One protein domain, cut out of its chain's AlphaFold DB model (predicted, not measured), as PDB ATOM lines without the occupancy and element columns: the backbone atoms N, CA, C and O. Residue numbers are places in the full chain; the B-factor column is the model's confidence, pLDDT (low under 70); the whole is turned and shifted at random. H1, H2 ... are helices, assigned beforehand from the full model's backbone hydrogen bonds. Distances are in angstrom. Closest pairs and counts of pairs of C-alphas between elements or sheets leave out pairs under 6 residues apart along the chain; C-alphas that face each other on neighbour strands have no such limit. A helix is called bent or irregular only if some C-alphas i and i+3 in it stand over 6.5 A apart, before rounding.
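This is residues 29 to 142 of the 410 residues of the protein "HNHc domain-containing protein" of Helicobacter sp. 10-6591 (UniProt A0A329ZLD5). Crossed helices surround H3, which lies nearest the middle of a compact body. H2 folds back on H3 as a helical hairpin, H4 crosses H3 on another side, H1 and H7 meet at one end, and H5 with H6 lies toward the other. The 114 printed residues include seven named helices, H1 to H7 in chain order, and no named strand: all helix. The radius of gyration of the C-alphas is 13.5 A, and the rounded outline spans 35 by 27 by 24 A.

H1 is residues 31 to 39, beginning at C-alpha 31 (-6.479, -7.599, -49.337). H2 is residues 43 to 59, 24.6 A long; H3 is residues 65 to 78, 20.1 A; H4 is residues 85 to 96, 16.7 A. H5 is residues 100 to 103 and H6 residues 109 to 117. H7, residues 133 to 141, ends at C-alpha 141 (-0.908, 5.472, -46.412); it is irregular, with C-alphas 136 and 139 7.4 A apart.

H3 is the hub. It touches H2 in a hairpin, opposite ways at a shallow tilt of 33 degrees, only just short of steep; the closest C-alphas, Leu 46 and Leu 74, are 6.8 A apart. With 3 pairs of C-alphas within 8 A each, H3 only just touches H4 (closest Leu 69 and Ala 91, 7.2 A), H6 (Leu 68 and Ala 111, 7.0 A) and H7 (Val 66 and Ile 136, 6.9 A). H1 touches H7, closest at C-alphas Thr 31 and Pro 133, 7.1 A. H5 touches H6, closest at C-alphas Ile 100 and Leu 112, 6.2 A. H1 and H6 are apart. Every O i to N i+4 pair is within hydrogen-bond range in H1, H3, H4 and H6; H2 has 11 of 13, H7 2 of 5 with 4 of 6 O i to N i+3 pairs, and H5 is too short for such a pair.

The C-alphas farthest apart, Thr 44 and Lys 122, are 39.9 A apart. The printed part has no cut. The link from H6 to H7, residues 118 to 132, is long. Residues 54 to 62 have pLDDT under 70.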
ATOM      1  N   SER A  29      -3.856  -4.961 -54.774       95.38
ATOM      2  CA  SER A  29      -4.032  -6.298 -55.344       95.38
ATOM      3  C   SER A  29      -4.231  -7.382 -54.291       95.38
ATOM      4  O   SER A  29      -4.840  -8.405 -54.592       95.38
ATOM      5  N   ASP A  30      -3.727  -7.171 -53.074       97.00
ATOM      6  CA  ASP A  30      -3.775  -8.147 -51.988       97.00
ATOM      7  C   ASP A  30      -4.461  -7.543 -50.752       97.00
ATOM      8  O   ASP A  30      -3.962  -6.620 -50.100       97.00
ATOM      9  N   THR A  31      -5.647  -8.073 -50.450       96.06
ATOM     10  CA  THR A  31      -6.479  -7.599 -49.337       96.06
ATOM     11  C   THR A  31      -5.907  -8.004 -47.978       96.06
ATOM     12  O   THR A  31      -5.961  -7.201 -47.044       96.06
ATOM     13  N   ASP A  32      -5.309  -9.187 -47.857       96.69
ATOM     14  CA  ASP A  32      -4.717  -9.648 -46.598       96.69
ATOM     15  C   ASP A  32      -3.448  -8.851 -46.291       96.69
ATOM     16  O   ASP A  32      -3.239  -8.397 -45.161       96.69
ATOM     17  N   TYR A  33      -2.643  -8.570 -47.318       98.00
ATOM     18  CA  TYR A  33      -1.493  -7.682 -47.191       98.00
ATOM     19  C   TYR A  33      -1.900  -6.256 -46.800       98.00
ATOM     20  O   TYR A  33      -1.268  -5.654 -45.926       98.00
ATOM     21  N   LEU A  34      -2.979  -5.717 -47.380       98.44
ATOM     22  CA  LEU A  34      -3.532  -4.422 -46.977       98.44
ATOM     23  C   LEU A  34      -3.893  -4.407 -45.486       98.44
ATOM     24  O   LEU A  34      -3.459  -3.502 -44.769       98.44
ATOM     25  N   TYR A  35      -4.653  -5.393 -45.000       98.38
ATOM     26  CA  TYR A  35      -5.025  -5.459 -43.583       98.38
ATOM     27  C   TYR A  35      -3.813  -5.673 -42.677       98.38
ATOM     28  O   TYR A  35      -3.712  -5.024 -41.635       98.38
ATOM     29  N   SER A  36      -2.839  -6.481 -43.095       98.06
ATOM     30  CA  SER A  36      -1.557  -6.597 -42.398       98.06
ATOM     31  C   SER A  36      -0.876  -5.230 -42.254       98.06
ATOM     32  O   SER A  36      -0.469  -4.853 -41.154       98.06
ATOM     33  N   LYS A  37      -0.824  -4.412 -43.314       98.31
ATOM     34  CA  LYS A  37      -0.269  -3.049 -43.237       98.31
ATOM     35  C   LYS A  37      -1.087  -2.108 -42.362       98.31
ATOM     36  O   LYS A  37      -0.492  -1.307 -41.647       98.31
ATOM     37  N   ILE A  38      -2.415  -2.204 -42.395       97.94
ATOM     38  CA  ILE A  38      -3.313  -1.393 -41.560       97.94
ATOM     39  C   ILE A  38      -3.075  -1.679 -40.071       97.94
ATOM     40  O   ILE A  38      -2.915  -0.745 -39.289       97.94
ATOM     41  N   ASN A  39      -3.005  -2.952 -39.681       98.06
ATOM     42  CA  ASN A  39      -2.795  -3.345 -38.285       98.06
ATOM     43  C   ASN A  39      -1.380  -3.031 -37.772       98.06
ATOM     44  O   ASN A  39      -1.182  -2.913 -36.568       98.06
ATOM     45  N   ASN A  40      -0.408  -2.866 -38.671       97.00
ATOM     46  CA  ASN A  40       0.975  -2.516 -38.340       97.00
ATOM     47  C   ASN A  40       1.276  -1.005 -38.447       97.00
ATOM     48  O   ASN A  40       2.445  -0.607 -38.438       97.00
ATOM     49  N   LEU A  41       0.256  -0.145 -38.567       96.06
ATOM     50  CA  LEU A  41       0.447   1.307 -38.554       96.06
ATOM     51  C   LEU A  41       1.036   1.761 -37.212       96.06
ATOM     52  O   LEU A  41       0.498   1.476 -36.144       96.06
ATOM     53  N   LYS A  42       2.133   2.521 -37.264       93.94
ATOM     54  CA  LYS A  42       2.754   3.102 -36.066       93.94
ATOM     55  C   LYS A  42       1.860   4.193 -35.476       93.94
ATOM     56  O   LYS A  42       1.185   4.905 -36.218       93.94
ATOM     57  N   ASN A  43       1.952   4.419 -34.164       91.62
ATOM     58  CA  ASN A  43       1.215   5.498 -33.486       91.62
ATOM     59  C   ASN A  43       1.423   6.869 -34.148       91.62
ATOM     60  O   ASN A  43       0.456   7.589 -34.366       91.62
ATOM     61  N   THR A  44       2.648   7.182 -34.575       90.75
ATOM     62  CA  THR A  44       2.947   8.428 -35.296       90.75
ATOM     63  C   THR A  44       2.203   8.541 -36.628       90.75
ATOM     64  O   THR A  44       1.744   9.621 -36.983       90.75
ATOM     65  N   GLN A  45       2.029   7.437 -37.361       90.94
ATOM     66  CA  GLN A  45       1.252   7.421 -38.605       90.94
ATOM     67  C   GLN A  45      -0.243   7.578 -38.317       90.94
ATOM     68  O   GLN A  45      -0.927   8.331 -39.007       90.94
ATOM     69  N   LEU A  46      -0.745   6.906 -37.276       91.69
ATOM     70  CA  LEU A  46      -2.135   7.037 -36.839       91.69
ATOM     71  C   LEU A  46      -2.459   8.480 -36.438       91.69
ATOM     72  O   LEU A  46      -3.511   8.984 -36.820       91.69
ATOM     73  N   ASP A  47      -1.558   9.154 -35.722       90.94
ATOM     74  CA  ASP A  47      -1.741  10.542 -35.289       90.94
ATOM     75  C   ASP A  47      -1.854  11.507 -36.472       90.94
ATOM     76  O   ASP A  47      -2.809  12.282 -36.529       90.94
ATOM     77  N   VAL A  48      -0.970  11.386 -37.471       88.94
ATOM     78  CA  VAL A  48      -1.023  12.208 -38.695       88.94
ATOM     79  C   VAL A  48      -2.367  12.050 -39.416       88.94
ATOM     80  O   VAL A  48      -2.973  13.034 -39.847       88.94
ATOM     81  N   VAL A  49      -2.863  10.816 -39.543       88.25
ATOM     82  CA  VAL A  49      -4.141  10.554 -40.217       88.25
ATOM     83  C   VAL A  49      -5.324  11.028 -39.367       88.25
ATOM     84  O   VAL A  49      -6.289  11.579 -39.899       88.25
ATOM     85  N   LEU A  50      -5.274  10.843 -38.047       88.56
ATOM     86  CA  LEU A  50      -6.320  11.308 -37.136       88.56
ATOM     87  C   LEU A  50      -6.442  12.833 -37.143       88.56
ATOM     88  O   LEU A  50      -7.565  13.335 -37.151       88.56
ATOM     89  N   ASP A  51      -5.331  13.566 -37.191       84.38
ATOM     90  CA  ASP A  51      -5.342  15.028 -37.261       84.38
ATOM     91  C   ASP A  51      -5.988  15.535 -38.559       84.38
ATOM     92  O   ASP A  51      -6.825  16.439 -38.518       84.38
ATOM     93  N   PHE A  52      -5.747  14.865 -39.693       79.69
ATOM     94  CA  PHE A  52      -6.469  15.145 -40.942       79.69
ATOM     95  C   PHE A  52      -7.999  15.021 -40.784       79.69
ATOM     96  O   PHE A  52      -8.775  15.795 -41.362       79.69
ATOM     97  N   TYR A  53      -8.460  14.063 -39.977       76.88
ATOM     98  CA  TYR A  53      -9.880  13.896 -39.675       76.88
ATOM     99  C   TYR A  53     -10.401  14.890 -38.631       76.88
ATOM    100  O   TYR A  53     -11.554  15.302 -38.746       76.88
ATOM    101  N   LYS A  54      -9.582  15.347 -37.675       69.88
ATOM    102  CA  LYS A  54      -9.962  16.405 -36.717       69.88
ATOM    103  C   LYS A  54     -10.257  17.740 -37.395       69.88
ATOM    104  O   LYS A  54     -11.123  18.470 -36.938       69.88
ATOM    105  N   ASP A  55      -9.585  18.065 -38.492       61.34
ATOM    106  CA  ASP A  55      -9.871  19.309 -39.210       61.34
ATOM    107  C   ASP A  55     -11.081  19.194 -40.149       61.34
ATOM    108  O   ASP A  55     -11.864  20.135 -40.281       61.34
ATOM    109  N   SER A  56     -11.262  18.040 -40.796       60.25
ATOM    110  CA  SER A  56     -12.263  17.859 -41.859       60.25
ATOM    111  C   SER A  56     -13.658  17.461 -41.360       60.25
ATOM    112  O   SER A  56     -14.657  17.853 -41.958       60.25
ATOM    113  N   ILE A  57     -13.759  16.721 -40.252       57.56
ATOM    114  CA  ILE A  57     -15.041  16.229 -39.704       57.56
ATOM    115  C   ILE A  57     -15.851  17.359 -39.049       57.56
ATOM    116  O   ILE A  57     -17.087  17.330 -39.058       57.56
ATOM    117  N   TYR A  58     -15.169  18.376 -38.518       56.75
ATOM    118  CA  TYR A  58     -15.790  19.427 -37.709       56.75
ATOM    119  C   TYR A  58     -15.978  20.760 -38.444       56.75
ATOM    120  O   TYR A  58     -16.734  21.596 -37.959       56.75
ATOM    121  N   LYS A  59     -15.348  20.954 -39.613       55.41
ATOM    122  CA  LYS A  59     -15.500  22.171 -40.436       55.41
ATOM    123  C   LYS A  59     -16.510  22.019 -41.579       55.41
ATOM    124  O   LYS A  59     -17.101  23.011 -41.990       55.41
ATOM    125  N   ASP A  60     -16.724  20.803 -42.084       53.41
ATOM    126  CA  ASP A  60     -17.663  20.538 -43.179       53.41
ATOM    127  C   ASP A  60     -19.050  20.143 -42.634       53.41
ATOM    128  O   ASP A  60     -19.192  19.255 -41.778       53.41
ATOM    129  N   SER A  61     -20.093  20.798 -43.147       52.78
ATOM    130  CA  SER A  61     -21.492  20.504 -42.824       52.78
ATOM    131  C   SER A  61     -21.919  19.106 -43.292       52.78
ATOM    132  O   SER A  61     -22.893  18.562 -42.772       52.78
ATOM    133  N   THR A  62     -21.160  18.464 -44.191       56.56
ATOM    134  CA  THR A  62     -21.467  17.131 -44.734       56.56
ATOM    135  C   THR A  62     -20.306  16.140 -44.614       56.56
ATOM    136  O   THR A  62     -19.498  15.968 -45.525       56.56
ATOM    137  N   ILE A  63     -20.250  15.381 -43.511       71.44
ATOM    138  CA  ILE A  63     -19.323  14.238 -43.431       71.44
ATOM    139  C   ILE A  63     -19.871  13.075 -44.253       71.44
ATOM    140  O   ILE A  63     -20.990  12.612 -44.044       71.44
ATOM    141  N   ARG A  64     -19.037  12.551 -45.153       85.38
ATOM    142  CA  ARG A  64     -19.346  11.350 -45.934       85.38
ATOM    143  C   ARG A  64     -19.253  10.085 -45.060       85.38
ATOM    144  O   ARG A  64     -18.277   9.965 -44.318       85.38
ATOM    145  N   PRO A  65     -20.154   9.098 -45.211       90.69
ATOM    146  CA  PRO A  65     -20.126   7.835 -44.458       90.69
ATOM    147  C   PRO A  65     -18.766   7.136 -44.424       90.69
ATOM    148  O   PRO A  65     -18.308   6.715 -43.365       90.69
ATOM    149  N   VAL A  66     -18.060   7.087 -45.560       91.06
ATOM    150  CA  VAL A  66     -16.722   6.478 -45.635       91.06
ATOM    151  C   VAL A  66     -15.711   7.157 -44.701       91.06
ATOM    152  O   VAL A  66     -14.843   6.487 -44.156       91.06
ATOM    153  N   ASN A  67     -15.823   8.466 -44.462       90.56
ATOM    154  CA  ASN A  67     -14.916   9.181 -43.561       90.56
ATOM    155  C   ASN A  67     -15.208   8.852 -42.092       90.56
ATOM    156  O   ASN A  67     -14.268   8.752 -41.309       90.56
ATOM    157  N   LEU A  68     -16.475   8.624 -41.728       91.81
ATOM    158  CA  LEU A  68     -16.844   8.139 -40.391       91.81
ATOM    159  C   LEU A  68     -16.347   6.712 -40.167       91.81
ATOM    160  O   LEU A  68     -15.757   6.433 -39.126       91.81
ATOM    161  N   LEU A  69     -16.517   5.839 -41.165       94.94
ATOM    162  CA  LEU A  69     -15.986   4.477 -41.133       94.94
ATOM    163  C   LEU A  69     -14.460   4.487 -40.957       94.94
ATOM    164  O   LEU A  69     -13.936   3.800 -40.087       94.94
ATOM    165  N   ARG A  70     -13.746   5.319 -41.724       94.31
ATOM    166  CA  ARG A  70     -12.289   5.483 -41.607       94.31
ATOM    167  C   ARG A  70     -11.871   5.969 -40.215       94.31
ATOM    168  O   ARG A  70     -11.007   5.368 -39.587       94.31
ATOM    169  N   LEU A  71     -12.517   7.019 -39.698       93.75
ATOM    170  CA  LEU A  71     -12.232   7.527 -38.353       93.75
ATOM    171  C   LEU A  71     -12.442   6.449 -37.281       93.75
ATOM    172  O   LEU A  71     -11.611   6.305 -36.386       93.75
ATOM    173  N   PHE A  72     -13.548   5.708 -37.365       95.75
ATOM    174  CA  PHE A  72     -13.852   4.627 -36.434       95.75
ATOM    175  C   PHE A  72     -12.752   3.563 -36.450       95.75
ATOM    176  O   PHE A  72     -12.155   3.292 -35.410       95.75
ATOM    177  N   ILE A  73     -12.419   3.044 -37.635       97.38
ATOM    178  CA  ILE A  73     -11.397   2.008 -37.802       97.38
ATOM    179  C   ILE A  73     -10.024   2.483 -37.300       97.38
ATOM    180  O   ILE A  73      -9.365   1.747 -36.571       97.38
ATOM    181  N   LEU A  74      -9.610   3.722 -37.598       95.19
ATOM    182  CA  LEU A  74      -8.355   4.289 -37.074       95.19
ATOM    183  C   LEU A  74      -8.307   4.293 -35.546       95.19
ATOM    184  O   LEU A  74      -7.282   3.956 -34.957       95.19
ATOM    185  N   LYS A  75      -9.409   4.674 -34.896       95.25
ATOM    186  CA  LYS A  75      -9.490   4.693 -33.433       95.25
ATOM    187  C   LYS A  75      -9.537   3.289 -32.833       95.25
ATOM    188  O   LYS A  75      -8.980   3.086 -31.760       95.25
ATOM    189  N   CYS A  76     -10.146   2.319 -33.515       96.75
ATOM    190  CA  CYS A  76     -10.065   0.915 -33.119       96.75
ATOM    191  C   CYS A  76      -8.609   0.431 -33.115       96.75
ATOM    192  O   CYS A  76      -8.149  -0.076 -32.092       96.75
ATOM    193  N   ILE A  77      -7.869   0.670 -34.202       96.75
ATOM    194  CA  ILE A  77      -6.453   0.281 -34.324       96.75
ATOM    195  C   ILE A  77      -5.607   0.975 -33.254       96.75
ATOM    196  O   ILE A  77      -4.830   0.322 -32.564       96.75
ATOM    197  N   LYS A  78      -5.810   2.284 -33.046       95.06
ATOM    198  CA  LYS A  78      -5.107   3.051 -32.003       95.06
ATOM    199  C   LYS A  78      -5.334   2.499 -30.591       95.06
ATOM    200  O   LYS A  78      -4.461   2.619 -29.739       95.06
ATOM    201  N   ASN A  79      -6.476   1.857 -30.361       95.25
ATOM    202  CA  ASN A  79      -6.810   1.201 -29.099       95.25
ATOM    203  C   ASN A  79      -6.437  -0.297 -29.086       95.25
ATOM    204  O   ASN A  79      -6.927  -1.042 -28.238       95.25
ATOM    205  N   GLY A  80      -5.605  -0.757 -30.026       95.38
ATOM    206  CA  GLY A  80      -5.100  -2.130 -30.085       95.38
ATOM    207  C   GLY A  80      -6.090  -3.162 -30.631       95.38
ATOM    208  O   GLY A  80      -5.891  -4.358 -30.430       95.38
ATOM    209  N   LYS A  81      -7.175  -2.742 -31.296       97.00
ATOM    210  CA  LYS A  81      -8.088  -3.678 -31.965       97.00
ATOM    211  C   LYS A  81      -7.509  -4.126 -33.301       97.00
ATOM    212  O   LYS A  81      -7.116  -3.297 -34.117       97.00
ATOM    213  N   TYR A  82      -7.543  -5.434 -33.521       97.38
ATOM    214  CA  TYR A  82      -7.254  -6.032 -34.816       97.38
ATOM    215  C   TYR A  82      -8.403  -5.772 -35.798       97.38
ATOM    216  O   TYR A  82      -9.572  -5.825 -35.416       97.38
ATOM    217  N   VAL A  83      -8.063  -5.475 -37.049       98.00
ATOM    218  CA  VAL A  83      -8.999  -5.116 -38.118       98.00
ATOM    219  C   VAL A  83      -8.779  -6.015 -39.328       98.00
ATOM    220  O   VAL A  83      -7.695  -6.025 -39.906       98.00
ATOM    221  N   ASP A  84      -9.829  -6.696 -39.764       97.88
ATOM    222  CA  ASP A  84      -9.859  -7.503 -40.984       97.88
ATOM    223  C   ASP A  84     -11.088  -7.171 -41.850       97.88
ATOM    224  O   ASP A  84     -11.844  -6.227 -41.581       97.88
ATOM    225  N   ALA A  85     -11.287  -7.936 -42.926       97.12
ATOM    226  CA  ALA A  85     -12.426  -7.775 -43.823       97.12
ATOM    227  C   ALA A  85     -13.774  -7.965 -43.111       97.12
ATOM    228  O   ALA A  85     -14.714  -7.210 -43.376       97.12
ATOM    229  N   GLN A  86     -13.862  -8.933 -42.194       97.50
ATOM    230  CA  GLN A  86     -15.087  -9.243 -41.464       97.50
ATOM    231  C   GLN A  86     -15.463  -8.098 -40.522       97.50
ATOM    232  O   GLN A  86     -16.603  -7.640 -40.550       97.50
ATOM    233  N   PHE A  87     -14.504  -7.572 -39.761       98.25
ATOM    234  CA  PHE A  87     -14.729  -6.448 -38.855       98.25
ATOM    235  C   PHE A  87     -15.119  -5.167 -39.607       98.25
ATOM    236  O   PHE A  87     -15.994  -4.414 -39.176       98.25
ATOM    237  N   VAL A  88     -14.514  -4.912 -40.774       97.94
ATOM    238  CA  VAL A  88     -14.906  -3.767 -41.611       97.94
ATOM    239  C   VAL A  88     -16.319  -3.938 -42.167       97.94
ATOM    240  O   VAL A  88     -17.057  -2.953 -42.244       97.94
ATOM    241  N   GLN A  89     -16.712  -5.155 -42.546       97.25
ATOM    242  CA  GLN A  89     -18.079  -5.427 -42.988       97.25
ATOM    243  C   GLN A  89     -19.080  -5.263 -41.838       97.25
ATOM    244  O   GLN A  89     -20.071  -4.558 -42.003       97.25
ATOM    245  N   GLU A  90     -18.767  -5.784 -40.651       98.12
ATOM    246  CA  GLU A  90     -19.567  -5.586 -39.438       98.12
ATOM    247  C   GLU A  90     -19.763  -4.092 -39.136       98.12
ATOM    248  O   GLU A  90     -20.875  -3.647 -38.839       98.12
ATOM    249  N   ALA A  91     -18.711  -3.280 -39.271       98.00
ATOM    250  CA  ALA A  91     -18.805  -1.837 -39.082       98.00
ATOM    251  C   ALA A  91     -19.721  -1.158 -40.120       98.00
ATOM    252  O   ALA A  91     -20.479  -0.253 -39.767       98.00
ATOM    253  N   LYS A  92     -19.693  -1.589 -41.389       97.00
ATOM    254  CA  LYS A  92     -20.614  -1.089 -42.431       97.00
ATOM    255  C   LYS A  92     -22.064  -1.464 -42.123       97.00
ATOM    256  O   LYS A  92     -22.948  -0.614 -42.221       97.00
ATOM    257  N   ASP A  93     -22.302  -2.700 -41.699       96.31
ATOM    258  CA  ASP A  93     -23.643  -3.196 -41.385       96.31
ATOM    259  C   ASP A  93     -24.230  -2.456 -40.176       96.31
ATOM    260  O   ASP A  93     -25.360  -1.965 -40.230       96.31
ATOM    261  N   ASN A  94     -23.430  -2.259 -39.123       97.56
ATOM    262  CA  ASN A  94     -23.825  -1.475 -37.953       97.56
ATOM    263  C   ASN A  94     -24.084   0.001 -38.291       97.56
ATOM    264  O   ASN A  94     -24.978   0.615 -37.703       97.56
ATOM    265  N   PHE A  95     -23.345   0.579 -39.244       96.06
ATOM    266  CA  PHE A  95     -23.623   1.928 -39.740       96.06
ATOM    267  C   PHE A  95     -24.991   1.974 -40.432       96.06
ATOM    268  O   PHE A  95     -25.816   2.829 -40.109       96.06
ATOM    269  N   ASN A  96     -25.260   1.031 -41.338       93.69
ATOM    270  CA  ASN A  96     -26.512   0.959 -42.097       93.69
ATOM    271  C   ASN A  96     -27.733   0.709 -41.198       93.69
ATOM    272  O   ASN A  96     -28.797   1.286 -41.419       93.69
ATOM    273  N   GLN A  97     -27.564  -0.080 -40.136       94.88
ATOM    274  CA  GLN A  97     -28.582  -0.330 -39.109       94.88
ATOM    275  C   GLN A  97     -28.719   0.813 -38.090       94.88
ATOM    276  O   GLN A  97     -29.556   0.739 -37.191       94.88
ATOM    277  N   LYS A  98     -27.898   1.868 -38.194       94.31
ATOM    278  CA  LYS A  98     -27.837   2.983 -37.234       94.31
ATOM    279  C   LYS A  98     -27.563   2.518 -35.795       94.31
ATOM    280  O   LYS A  98     -28.020   3.143 -34.835       94.31
ATOM    281  N   ASN A  99     -26.790   1.444 -35.620       96.31
ATOM    282  CA  ASN A  99     -26.418   0.928 -34.306       96.31
ATOM    283  C   ASN A  99     -25.319   1.791 -33.661       96.31
ATOM    284  O   ASN A  99     -24.140   1.448 -33.637       96.31
ATOM    285  N   ILE A 100     -25.718   2.928 -33.089       96.12
ATOM    286  CA  ILE A 100     -24.809   3.900 -32.458       96.12
ATOM    287  C   ILE A 100     -23.999   3.289 -31.302       96.12
ATOM    288  O   ILE A 100     -22.882   3.730 -31.032       96.12
ATOM    289  N   LYS A 101     -24.525   2.254 -30.628       97.06
ATOM    290  CA  LYS A 101     -23.821   1.588 -29.521       97.06
ATOM    291  C   LYS A 101     -22.513   0.942 -29.984       97.06
ATOM    292  O   LYS A 101     -21.549   0.995 -29.230       97.06
ATOM    293  N   PHE A 102     -22.467   0.415 -31.210       97.81
ATOM    294  CA  PHE A 102     -21.270  -0.200 -31.795       97.81
ATOM    295  C   PHE A 102     -20.102   0.793 -31.925       97.81
ATOM    296  O   PHE A 102     -18.949   0.458 -31.674       97.81
ATOM    297  N   PHE A 103     -20.406   2.047 -32.261       96.88
ATOM    298  CA  PHE A 103     -19.406   3.100 -32.469       96.88
ATOM    299  C   PHE A 103     -19.040   3.864 -31.187       96.88
ATOM    300  O   PHE A 103     -18.079   4.645 -31.167       96.88
ATOM    301  N   LYS A 104     -19.819   3.673 -30.115       94.69
ATOM    302  CA  LYS A 104     -19.643   4.365 -28.838       94.69
ATOM    303  C   LYS A 104     -18.300   3.980 -28.210       94.69
ATOM    304  O   LYS A 104     -17.908   2.821 -28.217       94.69
ATOM    305  N   GLY A 105     -17.595   4.966 -27.661       93.31
ATOM    306  CA  GLY A 105     -16.253   4.785 -27.086       93.31
ATOM    307  C   GLY A 105     -15.115   5.045 -28.077       93.31
ATOM    308  O   GLY A 105     -14.002   5.331 -27.648       93.31
ATOM    309  N   TYR A 106     -15.403   5.052 -29.382       94.81
ATOM    310  CA  TYR A 106     -14.456   5.477 -30.413       94.81
ATOM    311  C   TYR A 106     -14.879   6.817 -31.023       94.81
ATOM    312  O   TYR A 106     -14.076   7.744 -31.116       94.81
ATOM    313  N   LEU A 107     -16.143   6.972 -31.411       92.69
ATOM    314  CA  LEU A 107     -16.651   8.216 -32.001       92.69
ATOM    315  C   LEU A 107     -17.269   9.148 -30.946       92.69
ATOM    316  O   LEU A 107     -17.789   8.688 -29.930       92.69
ATOM    317  N   ASP A 108     -17.192  10.458 -31.190       90.31
ATOM    318  CA  ASP A 108     -17.785  11.480 -30.321       90.31
ATOM    319  C   ASP A 108     -19.260  11.743 -30.656       90.31
ATOM    320  O   ASP A 108     -19.783  11.262 -31.662       90.31
ATOM    321  N   SER A 109     -19.946  12.528 -29.823       90.00
ATOM    322  CA  SER A 109     -21.384  12.784 -29.974       90.00
ATOM    323  C   SER A 109     -21.763  13.367 -31.340       90.00
ATOM    324  O   SER A 109     -22.804  13.005 -31.881       90.00
ATOM    325  N   ASN A 110     -20.917  14.223 -31.924       87.12
ATOM    326  CA  ASN A 110     -21.163  14.816 -33.240       87.12
ATOM    327  C   ASN A 110     -21.091  13.760 -34.354       87.12
ATOM    328  O   ASN A 110     -21.997  13.649 -35.180       87.12
ATOM    329  N   ALA A 111     -20.038  12.940 -34.364       88.94
ATOM    330  CA  ALA A 111     -19.892  11.855 -35.327       88.94
ATOM    331  C   ALA A 111     -21.012  10.811 -35.188       88.94
ATOM    332  O   ALA A 111     -21.567  10.375 -36.195       88.94
ATOM    333  N   LEU A 112     -21.384  10.451 -33.954       92.75
ATOM    334  CA  LEU A 112     -22.486   9.526 -33.677       92.75
ATOM    335  C   LEU A 112     -23.834  10.073 -34.175       92.75
ATOM    336  O   LEU A 112     -24.605   9.332 -34.785       92.75
ATOM    337  N   GLU A 113     -24.108  11.364 -33.975       90.56
ATOM    338  CA  GLU A 113     -25.335  11.983 -34.480       90.56
ATOM    339  C   GLU A 113     -25.367  11.992 -36.013       90.56
ATOM    340  O   GLU A 113     -26.387  11.648 -36.608       90.56
ATOM    341  N   LYS A 114     -24.229  12.256 -36.669       89.44
ATOM    342  CA  LYS A 114     -24.114  12.170 -38.134       89.44
ATOM    343  C   LYS A 114     -24.416  10.766 -38.670       89.44
ATOM    344  O   LYS A 114     -25.019  10.666 -39.733       89.44
ATOM    345  N   ILE A 115     -24.079   9.693 -37.944       91.94
ATOM    346  CA  ILE A 115     -24.507   8.321 -38.292       91.94
ATOM    347  C   ILE A 115     -26.029   8.183 -38.148       91.94
ATOM    348  O   ILE A 115     -26.696   7.681 -39.052       91.94
ATOM    349  N   ARG A 116     -26.597   8.649 -37.029       92.12
ATOM    350  CA  ARG A 116     -28.031   8.515 -36.724       92.12
ATOM    351  C   ARG A 116     -28.912   9.185 -37.782       92.12
ATOM    352  O   ARG A 116     -29.894   8.585 -38.238       92.12
ATOM    353  N   ILE A 117     -28.576  10.414 -38.170       90.12
ATOM    354  CA  ILE A 117     -29.399  11.216 -39.087       90.12
ATOM    355  C   ILE A 117     -29.143  10.905 -40.561       90.12
ATOM    356  O   ILE A 117     -29.918  11.341 -41.410       90.12
ATOM    357  N   TYR A 118     -28.080  10.162 -40.888       88.88
ATOM    358  CA  TYR A 118     -27.744   9.876 -42.276       88.88
ATOM    359  C   TYR A 118     -28.883   9.127 -42.987       88.88
ATOM    360  O   TYR A 118     -29.465   8.169 -42.462       88.88
ATOM    361  N   THR A 119     -29.198   9.582 -44.199       86.25
ATOM    362  CA  THR A 119     -30.171   8.975 -45.110       86.25
ATOM    363  C   THR A 119     -29.628   9.029 -46.535       86.25
ATOM    364  O   THR A 119     -28.939   9.973 -46.926       86.25
ATOM    365  N   THR A 120     -29.912   8.001 -47.335       83.31
ATOM    366  CA  THR A 120     -29.570   7.991 -48.761       83.31
ATOM    367  C   THR A 120     -30.791   8.367 -49.591       83.31
ATOM    368  O   THR A 120     -31.920   8.043 -49.237       83.31
ATOM    369  N   LYS A 121     -30.583   9.020 -50.744       76.38
ATOM    370  CA  LYS A 121     -31.679   9.497 -51.616       76.38
ATOM    371  C   LYS A 121     -32.631   8.389 -52.116       76.38
ATOM    372  O   LYS A 121     -33.683   8.714 -52.650       76.38
ATOM    373  N   LYS A 122     -32.251   7.108 -52.006       77.06
ATOM    374  CA  LYS A 122     -33.011   5.941 -52.500       77.06
ATOM    375  C   LYS A 122     -32.948   4.721 -51.563       77.06
ATOM    376  O   LYS A 122     -33.045   3.600 -52.047       77.06
ATOM    377  N   ASN A 123     -32.701   4.906 -50.261       70.88
ATOM    378  CA  ASN A 123     -32.446   3.797 -49.317       70.88
ATOM    379  C   ASN A 123     -31.347   2.810 -49.781       70.88
ATOM    380  O   ASN A 123     -31.351   1.640 -49.417       70.88
ATOM    381  N   GLY A 124     -30.407   3.279 -50.605       81.38
ATOM    382  CA  GLY A 124     -29.250   2.500 -51.035       81.38
ATOM    383  C   GLY A 124     -28.174   2.432 -49.954       81.38
ATOM    384  O   GLY A 124     -28.131   3.281 -49.061       81.38
ATOM    385  N   ASP A 125     -27.283   1.453 -50.079       87.50
ATOM    386  CA  ASP A 125     -26.107   1.307 -49.224       87.50
ATOM    387  C   ASP A 125     -25.086   2.435 -49.506       87.50
ATOM    388  O   ASP A 125     -24.577   2.529 -50.631       87.50
ATOM    389  N   PRO A 126     -24.747   3.294 -48.522       89.81
ATOM    390  CA  PRO A 126     -23.717   4.322 -48.681       89.81
ATOM    391  C   PRO A 126     -22.324   3.766 -48.981       89.81
ATOM    392  O   PRO A 126     -21.455   4.516 -49.436       89.81
ATOM    393  N   PHE A 127     -22.095   2.474 -48.735       91.94
ATOM    394  CA  PHE A 127     -20.824   1.804 -48.978       91.94
ATOM    395  C   PHE A 127     -20.774   1.034 -50.305       91.94
ATOM    396  O   PHE A 127     -19.775   0.365 -50.572       91.94
ATOM    397  N   LEU A 128     -21.779   1.178 -51.180       87.06
ATOM    398  CA  LEU A 128     -21.871   0.435 -52.444       87.06
ATOM    399  C   LEU A 128     -20.646   0.625 -53.361       87.06
ATOM    400  O   LEU A 128     -20.193  -0.331 -53.989       87.06
ATOM    401  N   SER A 129     -20.078   1.836 -53.412       82.75
ATOM    402  CA  SER A 129     -18.853   2.144 -54.178       82.75
ATOM    403  C   SER A 129     -17.558   1.720 -53.462       82.75
ATOM    404  O   SER A 129     -16.470   1.843 -54.018       82.75
ATOM    405  N   TYR A 130     -17.660   1.188 -52.241       86.56
ATOM    406  CA  TYR A 130     -16.550   0.848 -51.345       86.56
ATOM    407  C   TYR A 130     -16.479  -0.660 -51.054       86.56
ATOM    408  O   TYR A 130     -16.195  -1.089 -49.931       86.56
ATOM    409  N   LYS A 131     -16.746  -1.482 -52.076       84.88
ATOM    410  CA  LYS A 131     -16.559  -2.942 -52.008       84.88
ATOM    411  C   LYS A 131     -15.085  -3.329 -51.911       84.88
ATOM    412  O   LYS A 131     -14.758  -4.251 -51.182       84.88
ATOM    413  N   ASN A 132     -14.213  -2.603 -52.609       91.25
ATOM    414  CA  ASN A 132     -12.769  -2.796 -52.523       91.25
ATOM    415  C   ASN A 132     -12.215  -2.070 -51.273       91.25
ATOM    416  O   ASN A 132     -12.284  -0.833 -51.231       91.25
ATOM    417  N   PRO A 133     -11.646  -2.789 -50.281       95.19
ATOM    418  CA  PRO A 133     -11.079  -2.185 -49.074       95.19
ATOM    419  C   PRO A 133      -9.970  -1.165 -49.352       95.19
ATOM    420  O   PRO A 133      -9.871  -0.170 -48.634       95.19
ATOM    421  N   PHE A 134      -9.197  -1.330 -50.430       96.38
ATOM    422  CA  PHE A 134      -8.177  -0.361 -50.839       96.38
ATOM    423  C   PHE A 134      -8.768   1.042 -51.032       96.38
ATOM    424  O   PHE A 134      -8.225   2.023 -50.521       96.38
ATOM    425  N   ARG A 135      -9.945   1.152 -51.668       94.62
ATOM    426  CA  ARG A 135     -10.621   2.448 -51.878       94.62
ATOM    427  C   ARG A 135     -11.029   3.119 -50.568       94.62
ATOM    428  O   ARG A 135     -11.139   4.346 -50.480       94.62
ATOM    429  N   ILE A 136     -11.248   2.324 -49.523       94.69
ATOM    430  CA  ILE A 136     -11.499   2.830 -48.175       94.69
ATOM    431  C   ILE A 136     -10.178   3.274 -47.551       94.69
ATOM    432  O   ILE A 136     -10.103   4.396 -47.065       94.69
ATOM    433  N   PHE A 137      -9.135   2.453 -47.583       96.19
ATOM    434  CA  PHE A 137      -7.992   2.625 -46.683       96.19
ATOM    435  C   PHE A 137      -6.727   3.224 -47.303       96.19
ATOM    436  O   PHE A 137      -5.811   3.547 -46.551       96.19
ATOM    437  N   TYR A 138      -6.666   3.476 -48.617       95.38
ATOM    438  CA  TYR A 138      -5.476   4.072 -49.251       95.38
ATOM    439  C   TYR A 138      -5.031   5.379 -48.569       95.38
ATOM    440  O   TYR A 138      -3.840   5.669 -48.484       95.38
ATOM    441  N   VAL A 139      -5.981   6.154 -48.032       93.69
ATOM    442  CA  VAL A 139      -5.737   7.418 -47.317       93.69
ATOM    443  C   VAL A 139      -4.906   7.255 -46.044       93.69
ATOM    444  O   VAL A 139      -4.248   8.210 -45.639       93.69
ATOM    445  N   TYR A 140      -4.885   6.072 -45.423       95.31
ATOM    446  CA  TYR A 140      -4.037   5.810 -44.252       95.31
ATOM    447  C   TYR A 140      -2.558   5.802 -44.621       95.31
ATOM    448  O   TYR A 140      -1.709   6.108 -43.787       95.31
ATOM    449  N   PHE A 141      -2.261   5.510 -45.885       96.00
ATOM    450  CA  PHE A 141      -0.908   5.472 -46.412       96.00
ATOM    451  C   PHE A 141      -0.588   6.720 -47.242       96.00
ATOM    452  O   PHE A 141       0.518   7.235 -47.154       96.00
ATOM    453  N   TYR A 142      -1.554   7.258 -48.000       95.38
ATOM    454  CA  TYR A 142      -1.385   8.454 -48.832       95.38
ATOM    455  C   TYR A 142      -1.903   9.735 -48.163       95.38
ATOM    456  O   TYR A 142      -2.987  10.243 -48.470       95.38
TER     457      TYR A 142